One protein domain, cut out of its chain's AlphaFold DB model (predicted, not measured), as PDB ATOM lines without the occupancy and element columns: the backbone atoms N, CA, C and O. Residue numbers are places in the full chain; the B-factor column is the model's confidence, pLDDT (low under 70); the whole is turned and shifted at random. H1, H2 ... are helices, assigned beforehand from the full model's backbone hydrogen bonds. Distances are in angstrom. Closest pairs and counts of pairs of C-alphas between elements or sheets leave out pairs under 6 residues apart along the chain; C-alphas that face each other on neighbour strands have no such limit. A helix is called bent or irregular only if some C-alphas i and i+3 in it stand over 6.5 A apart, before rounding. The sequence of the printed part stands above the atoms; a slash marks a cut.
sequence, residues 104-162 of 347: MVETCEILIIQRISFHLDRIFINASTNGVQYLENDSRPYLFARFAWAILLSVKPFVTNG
ATOM      1  N   MET A 104     150.164 155.305 189.861       40.50
ATOM      2  CA  MET A 104     150.012 155.044 188.422       40.50
ATOM      3  C   MET A 104     148.689 155.564 187.846       40.50
ATOM      4  O   MET A 104     148.656 155.953 186.676       40.50
ATOM      5  N   VAL A 105     147.620 155.603 188.648       45.28
ATOM      6  CA  VAL A 105     146.300 156.075 188.199       45.28
ATOM      7  C   VAL A 105     146.316 157.593 188.018       45.28
ATOM      8  O   VAL A 105     145.911 158.077 186.962       45.28
ATOM      9  N   GLU A 106     146.903 158.334 188.966       42.56
ATOM     10  CA  GLU A 106     147.074 159.791 188.840       42.56
ATOM     11  C   GLU A 106     147.925 160.164 187.618       42.56
ATOM     12  O   GLU A 106     147.592 161.092 186.878       42.56
ATOM     13  N   THR A 107     148.984 159.400 187.337       44.16
ATOM     14  CA  THR A 107     149.852 159.673 186.182       44.16
ATOM     15  C   THR A 107     149.115 159.467 184.850       44.16
ATOM     16  O   THR A 107     149.309 160.240 183.911       44.16
ATOM     17  N   CYS A 108     148.229 158.470 184.752       39.81
ATOM     18  CA  CYS A 108     147.466 158.205 183.526       39.81
ATOM     19  C   CYS A 108     146.334 159.218 183.293       39.81
ATOM     20  O   CYS A 108     146.148 159.668 182.159       39.81
ATOM     21  N   GLU A 109     145.613 159.627 184.340       48.03
ATOM     22  CA  GLU A 109     144.550 160.638 184.227       48.03
ATOM     23  C   GLU A 109     145.108 162.005 183.804       48.03
ATOM     24  O   GLU A 109     144.558 162.661 182.912       48.03
ATOM     25  N   ILE A 110     146.259 162.399 184.362       52.28
ATOM     26  CA  ILE A 110     146.957 163.635 183.987       52.28
ATOM     27  C   ILE A 110     147.386 163.597 182.514       52.28
ATOM     28  O   ILE A 110     147.235 164.597 181.811       52.28
ATOM     29  N   LEU A 111     147.859 162.453 182.009       54.41
ATOM     30  CA  LEU A 111     148.301 162.314 180.617       54.41
ATOM     31  C   LEU A 111     147.146 162.394 179.608       54.41
ATOM     32  O   LEU A 111     147.313 162.988 178.540       54.41
ATOM     33  N   ILE A 112     145.967 161.854 179.934       59.16
ATOM     34  CA  ILE A 112     144.781 161.941 179.065       59.16
ATOM     35  C   ILE A 112     144.272 163.385 179.006       59.16
ATOM     36  O   ILE A 112     144.045 163.910 177.914       59.16
ATOM     37  N   ILE A 113     144.165 164.061 180.154       60.16
ATOM     38  CA  ILE A 113     143.735 165.464 180.215       60.16
ATOM     39  C   ILE A 113     144.755 166.369 179.520       60.16
ATOM     40  O   ILE A 113     144.357 167.232 178.742       60.16
ATOM     41  N   GLN A 114     146.061 166.148 179.708       62.00
ATOM     42  CA  GLN A 114     147.101 166.909 179.007       62.00
ATOM     43  C   GLN A 114     147.073 166.680 177.496       62.00
ATOM     44  O   GLN A 114     147.260 167.630 176.741       62.00
ATOM     45  N   ARG A 115     146.817 165.453 177.027       63.59
ATOM     46  CA  ARG A 115     146.780 165.158 175.588       63.59
ATOM     47  C   ARG A 115     145.521 165.697 174.918       63.59
ATOM     48  O   ARG A 115     145.618 166.223 173.809       63.59
ATOM     49  N   ILE A 116     144.375 165.635 175.600       65.62
ATOM     50  CA  ILE A 116     143.143 166.303 175.164       65.62
ATOM     51  C   ILE A 116     143.363 167.818 175.173       65.62
ATOM     52  O   ILE A 116     143.144 168.445 174.145       65.62
ATOM     53  N   SER A 117     143.890 168.399 176.255       67.62
ATOM     54  CA  SER A 117     144.192 169.836 176.343       67.62
ATOM     55  C   SER A 117     145.139 170.279 175.233       67.62
ATOM     56  O   SER A 117     144.841 171.240 174.544       67.62
ATOM     57  N   PHE A 118     146.217 169.540 174.960       69.44
ATOM     58  CA  PHE A 118     147.158 169.861 173.886       69.44
ATOM     59  C   PHE A 118     146.500 169.835 172.497       69.44
ATOM     60  O   PHE A 118     146.767 170.702 171.659       69.44
ATOM     61  N   HIS A 119     145.620 168.861 172.241       66.06
ATOM     62  CA  HIS A 119     144.854 168.812 170.997       66.06
ATOM     63  C   HIS A 119     143.835 169.951 170.903       66.06
ATOM     64  O   HIS A 119     143.713 170.569 169.845       66.06
ATOM     65  N   LEU A 120     143.138 170.256 171.998       65.94
ATOM     66  CA  LEU A 120     142.146 171.324 172.064       65.94
ATOM     67  C   LEU A 120     142.785 172.704 171.933       65.94
ATOM     68  O   LEU A 120     142.298 173.503 171.141       65.94
ATOM     69  N   ASP A 121     143.901 172.958 172.612       64.19
ATOM     70  CA  ASP A 121     144.656 174.208 172.532       64.19
ATOM     71  C   ASP A 121     145.145 174.444 171.105       64.19
ATOM     72  O   ASP A 121     145.006 175.543 170.576       64.19
ATOM     73  N   ARG A 122     145.629 173.407 170.409       62.50
ATOM     74  CA  ARG A 122     146.014 173.534 168.994       62.50
ATOM     75  C   ARG A 122     144.838 173.853 168.074       62.50
ATOM     76  O   ARG A 122     144.993 174.673 167.170       62.50
ATOM     77  N   ILE A 123     143.675 173.236 168.283       64.31
ATOM     78  CA  ILE A 123     142.482 173.529 167.474       64.31
ATOM     79  C   ILE A 123     141.963 174.944 167.789       64.31
ATOM     80  O   ILE A 123     141.610 175.696 166.881       64.31
ATOM     81  N   PHE A 124     141.975 175.342 169.061       59.91
ATOM     82  CA  PHE A 124     141.437 176.619 169.526       59.91
ATOM     83  C   PHE A 124     142.350 177.810 169.199       59.91
ATOM     84  O   PHE A 124     141.862 178.878 168.829       59.91
ATOM     85  N   ILE A 125     143.675 177.646 169.254       58.78
ATOM     86  CA  ILE A 125     144.648 178.682 168.860       58.78
ATOM     87  C   ILE A 125     144.546 178.981 167.358       58.78
ATOM     88  O   ILE A 125     144.585 180.147 166.956       58.78
ATOM     89  N   ASN A 126     144.323 177.954 166.533       56.84
ATOM     90  CA  ASN A 126     144.108 178.139 165.097       56.84
ATOM     91  C   ASN A 126     142.754 178.796 164.783       56.84
ATOM     92  O   ASN A 126     142.650 179.543 163.814       56.84
ATOM     93  N   ALA A 127     141.729 178.577 165.611       58.69
ATOM     94  CA  ALA A 127     140.430 179.226 165.446       58.69
ATOM     95  C   ALA A 127     140.412 180.679 165.964       58.69
ATOM     96  O   ALA A 127     139.793 181.552 165.356       58.69
ATOM     97  N   SER A 128     141.087 180.972 167.080       54.41
ATOM     98  CA  SER A 128     140.923 182.252 167.785       54.41
ATOM     99  C   SER A 128     141.748 183.411 167.225       54.41
ATOM    100  O   SER A 128     141.462 184.561 167.555       54.41
ATOM    101  N   THR A 129     142.744 183.155 166.371       49.53
ATOM    102  CA  THR A 129     143.751 184.186 166.100       49.53
ATOM    103  C   THR A 129     143.368 185.257 165.091       49.53
ATOM    104  O   THR A 129     143.959 186.311 165.222       49.53
ATOM    105  N   ASN A 130     142.396 185.098 164.176       54.12
ATOM    106  CA  ASN A 130     141.928 186.226 163.328       54.12
ATOM    107  C   ASN A 130     140.551 186.054 162.634       54.12
ATOM    108  O   ASN A 130     140.050 187.017 162.059       54.12
ATOM    109  N   GLY A 131     139.919 184.869 162.653       58.22
ATOM    110  CA  GLY A 131     138.750 184.585 161.793       58.22
ATOM    111  C   GLY A 131     137.373 184.563 162.471       58.22
ATOM    112  O   GLY A 131     136.360 184.762 161.810       58.22
ATOM    113  N   VAL A 132     137.300 184.330 163.785       61.47
ATOM    114  CA  VAL A 132     136.015 184.003 164.447       61.47
ATOM    115  C   VAL A 132     135.186 185.239 164.818       61.47
ATOM    116  O   VAL A 132     133.972 185.135 164.990       61.47
ATOM    117  N   GLN A 133     135.795 186.427 164.887       66.75
ATOM    118  CA  GLN A 133     135.062 187.656 165.227       66.75
ATOM    119  C   GLN A 133     134.049 188.079 164.147       66.75
ATOM    120  O   GLN A 133     133.098 188.789 164.467       66.75
ATOM    121  N   TYR A 134     134.204 187.591 162.910       78.44
ATOM    122  CA  TYR A 134     133.357 187.942 161.761       78.44
ATOM    123  C   TYR A 134     132.259 186.923 161.444       78.44
ATOM    124  O   TYR A 134     131.520 187.098 160.480       78.44
ATOM    125  N   LEU A 135     132.126 185.862 162.241       83.12
ATOM    126  CA  LEU A 135     131.036 184.909 162.063       83.12
ATOM    127  C   LEU A 135     129.709 185.546 162.480       83.12
ATOM    128  O   LEU A 135     129.594 186.062 163.600       83.12
ATOM    129  N   GLU A 136     128.717 185.465 161.587       89.50
ATOM    130  CA  GLU A 136     127.340 185.885 161.852       89.50
ATOM    131  C   GLU A 136     126.854 185.268 163.163       89.50
ATOM    132  O   GLU A 136     127.110 184.090 163.440       89.50
ATOM    133  N   ASN A 137     126.159 186.065 163.977       89.50
ATOM    134  CA  ASN A 137     125.733 185.661 165.318       89.50
ATOM    135  C   ASN A 137     124.928 184.350 165.310       89.50
ATOM    136  O   ASN A 137     125.075 183.550 166.234       89.50
ATOM    137  N   ASP A 138     124.185 184.087 164.234       92.12
ATOM    138  CA  ASP A 138     123.343 182.898 164.076       92.12
ATOM    139  C   ASP A 138     124.147 181.630 163.735       92.12
ATOM    140  O   ASP A 138     123.709 180.512 164.008       92.12
ATOM    141  N   SER A 139     125.368 181.777 163.208       90.19
ATOM    142  CA  SER A 139     126.254 180.653 162.862       90.19
ATOM    143  C   SER A 139     127.078 180.139 164.050       90.19
ATOM    144  O   SER A 139     127.522 178.985 164.060       90.19
ATOM    145  N   ARG A 140     127.265 180.967 165.089       86.81
ATOM    146  CA  ARG A 140     128.111 180.648 166.252       86.81
ATOM    147  C   ARG A 140     127.628 179.423 167.037       86.81
ATOM    148  O   ARG A 140     128.472 178.575 167.332       86.81
ATOM    149  N   PRO A 141     126.324 179.257 167.347       90.38
ATOM    150  CA  PRO A 141     125.843 178.072 168.057       90.38
ATOM    151  C   PRO A 141     126.078 176.785 167.262       90.38
ATOM    152  O   PRO A 141     126.464 175.766 167.833       90.38
ATOM    153  N   TYR A 142     125.901 176.839 165.939       90.12
ATOM    154  CA  TYR A 142     126.121 175.695 165.059       90.12
ATOM    155  C   TYR A 142     127.601 175.300 164.987       90.12
ATOM    156  O   TYR A 142     127.936 174.123 165.129       90.12
ATOM    157  N   LEU A 143     128.501 176.272 164.816       90.12
ATOM    158  CA  LEU A 143     129.944 176.017 164.791       90.12
ATOM    159  C   LEU A 143     130.457 175.512 166.138       90.12
ATOM    160  O   LEU A 143     131.252 174.574 166.172       90.12
ATOM    161  N   PHE A 144     129.951 176.063 167.241       89.94
ATOM    162  CA  PHE A 144     130.246 175.552 168.574       89.94
ATOM    163  C   PHE A 144     129.769 174.105 168.741       89.94
ATOM    164  O   PHE A 144     130.528 173.268 169.222       89.94
ATOM    165  N   ALA A 145     128.553 173.778 168.293       89.75
ATOM    166  CA  ALA A 145     128.038 172.412 168.344       89.75
ATOM    167  C   ALA A 145     128.887 171.442 167.503       89.75
ATOM    168  O   ALA A 145     129.209 170.350 167.967       89.75
ATOM    169  N   ARG A 146     129.308 171.847 166.297       88.81
ATOM    170  CA  ARG A 146     130.212 171.060 165.437       88.81
ATOM    171  C   ARG A 146     131.576 170.844 166.077       88.81
ATOM    172  O   ARG A 146     132.097 169.733 166.031       88.81
ATOM    173  N   PHE A 147     132.127 171.885 166.689       90.56
ATOM    174  CA  PHE A 147     133.379 171.801 167.426       90.56
ATOM    175  C   PHE A 147     133.253 170.848 168.618       90.56
ATOM    176  O   PHE A 147     134.020 169.896 168.714       90.56
ATOM    177  N   ALA A 148     132.238 171.022 169.468       89.00
ATOM    178  CA  ALA A 148     131.983 170.140 170.606       89.00
ATOM    179  C   ALA A 148     131.794 168.677 170.171       89.00
ATOM    180  O   ALA A 148     132.344 167.769 170.789       89.00
ATOM    181  N   TRP A 149     131.082 168.447 169.067       86.06
ATOM    182  CA  TRP A 149     130.923 167.116 168.487       86.06
ATOM    183  C   TRP A 149     132.258 166.502 168.050       86.06
ATOM    184  O   TRP A 149     132.529 165.347 168.367       86.06
ATOM    185  N   ALA A 150     133.125 167.271 167.384       89.12
ATOM    186  CA  ALA A 150     134.452 166.804 166.980       89.12
ATOM    187  C   ALA A 150     135.325 166.418 168.187       89.12
ATOM    188  O   ALA A 150     136.036 165.411 168.144       89.12
ATOM    189  N   ILE A 151     135.223 167.164 169.293       88.06
ATOM    190  CA  ILE A 151     135.895 166.813 170.552       88.06
ATOM    191  C   ILE A 151     135.365 165.483 171.078       88.06
ATOM    192  O   ILE A 151     136.148 164.585 171.374       88.06
ATOM    193  N   LEU A 152     134.042 165.327 171.161       84.38
ATOM    194  CA  LEU A 152     133.417 164.098 171.657       84.38
ATOM    195  C   LEU A 152     133.801 162.877 170.809       84.38
ATOM    196  O   LEU A 152     134.095 161.816 171.362       84.38
ATOM    197  N   LEU A 153     133.870 163.031 169.482       84.38
ATOM    198  CA  LEU A 153     134.360 161.986 168.580       84.38
ATOM    199  C   LEU A 153     135.830 161.640 168.836       84.38
ATOM    200  O   LEU A 153     136.183 160.467 168.824       84.38
ATOM    201  N   SER A 154     136.669 162.636 169.122       86.38
ATOM    202  CA  SER A 154     138.095 162.421 169.403       86.38
ATOM    203  C   SER A 154     138.335 161.728 170.745       86.38
ATOM    204  O   SER A 154     139.314 161.006 170.901       86.38
ATOM    205  N   VAL A 155     137.442 161.922 171.719       87.31
ATOM    206  CA  VAL A 155     137.529 161.278 173.041       87.31
ATOM    207  C   VAL A 155     137.027 159.829 172.997       87.31
ATOM    208  O   VAL A 155     137.463 158.993 173.788       87.31
ATOM    209  N   LYS A 156     136.152 159.496 172.043       86.19
ATOM    210  CA  LYS A 156     135.500 158.185 171.950       86.19
ATOM    211  C   LYS A 156     136.478 156.993 171.929       86.19
ATOM    212  O   LYS A 156     136.255 156.087 172.730       86.19
ATOM    213  N   PRO A 157     137.572 156.974 171.139       86.88
ATOM    214  CA  PRO A 157     138.522 155.858 171.143       86.88
ATOM    215  C   PRO A 157     139.162 155.603 172.510       86.88
ATOM    216  O   PRO A 157     139.382 154.451 172.867       86.88
ATOM    217  N   PHE A 158     139.409 156.650 173.301       85.94
ATOM    218  CA  PHE A 158     139.980 156.512 174.644       85.94
ATOM    219  C   PHE A 158     139.003 155.863 175.624       85.94
ATOM    220  O   PHE A 158     139.417 155.160 176.538       85.94
ATOM    221  N   VAL A 159     137.701 156.064 175.411       86.38
ATOM    222  CA  VAL A 159     136.648 155.438 176.216       86.38
ATOM    223  C   VAL A 159     136.372 154.004 175.751       86.38
ATOM    224  O   VAL A 159     136.015 153.163 176.570       86.38
ATOM    225  N   THR A 160     136.509 153.704 174.454       88.62
ATOM    226  CA  THR A 160     136.036 152.428 173.886       88.62
ATOM    227  C   THR A 160     137.118 151.396 173.583       88.62
ATOM    228  O   THR A 160     136.800 150.212 173.560       88.62
ATOM    229  N   ASN A 161     138.369 151.796 173.337       83.88
ATOM    230  CA  ASN A 161     139.447 150.879 172.923       83.88
ATOM    231  C   ASN A 161     140.394 150.499 174.074       83.88
ATOM    232  O   ASN A 161     141.518 150.069 173.829       83.88
ATOM    233  N   GLY A 162     139.964 150.700 175.318       80.69
ATOM    234  CA  GLY A 162     140.846 150.677 176.478       80.69
ATOM    235  C   GLY A 162     140.700 149.484 177.415       80.69
ATOM    236  O   GLY A 162     139.916 148.551 177.218       80.69
TER     237      GLY A 162
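This is residues 104 to 162 of the 347 residues of an uncharacterized protein of Ajellomyces capsulatus (strain NAm1 / WU24) (UniProt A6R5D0). Two long helices, H1 and H2, lie side by side and run opposite ways, like the legs of a narrow U, with the loop of residues 129 to 139 joining them at one end. The legs are held loosely, with few close approaches between them. The printed part has 59 residues with two named helices, H1 then H2, and no named strand; its class is all helix. The whole is loose, with a radius of gyration of the C-alphas of 14.5 A, and is a rod spanning 46 by 22 by 13 A.

H1, residues 104 to 128, and H2, residues 140 to 160, are close but not clearly touching, with 2 pairs of C-alphas within 8 A. Their closest C-alphas, those of Ile 116 and Val 155, are 7.8 A apart. The two lines stand at a shallow tilt of 28 degrees and run opposite ways, and the centres are 13.9 A apart. Residues 104 to 111, which belong to H1, stand free, as do residues 125 to 131, of which 125 to 128 belong to H1. In H1 every O i to N i+4 pair is within hydrogen-bond range; in H2 15 of 17 are.

H1 begins at C-alpha 104 (150.012, 155.044, 188.422), ends at C-alpha 128 (140.923, 182.252, 167.785) and measures 35.3 A from first to last C-alpha. H2 measures 30.3 A, from C-alpha 140 (128.111, 180.648, 166.252) to C-alpha 160 (136.036, 152.428, 173.886). It has a kink of 28 degrees near residue 154 and is only just irregular: C-alphas 154 and 157 are 6.8 A apart.

The two C-alphas farthest apart, those of Met 104 and Glu 136, are 46.6 A apart. The printed part has no cut, and the link from H1 to H2, 11 residues, is long. The mean pLDDT of the printed part is 72.0, and residues 104 to 133 are under 70.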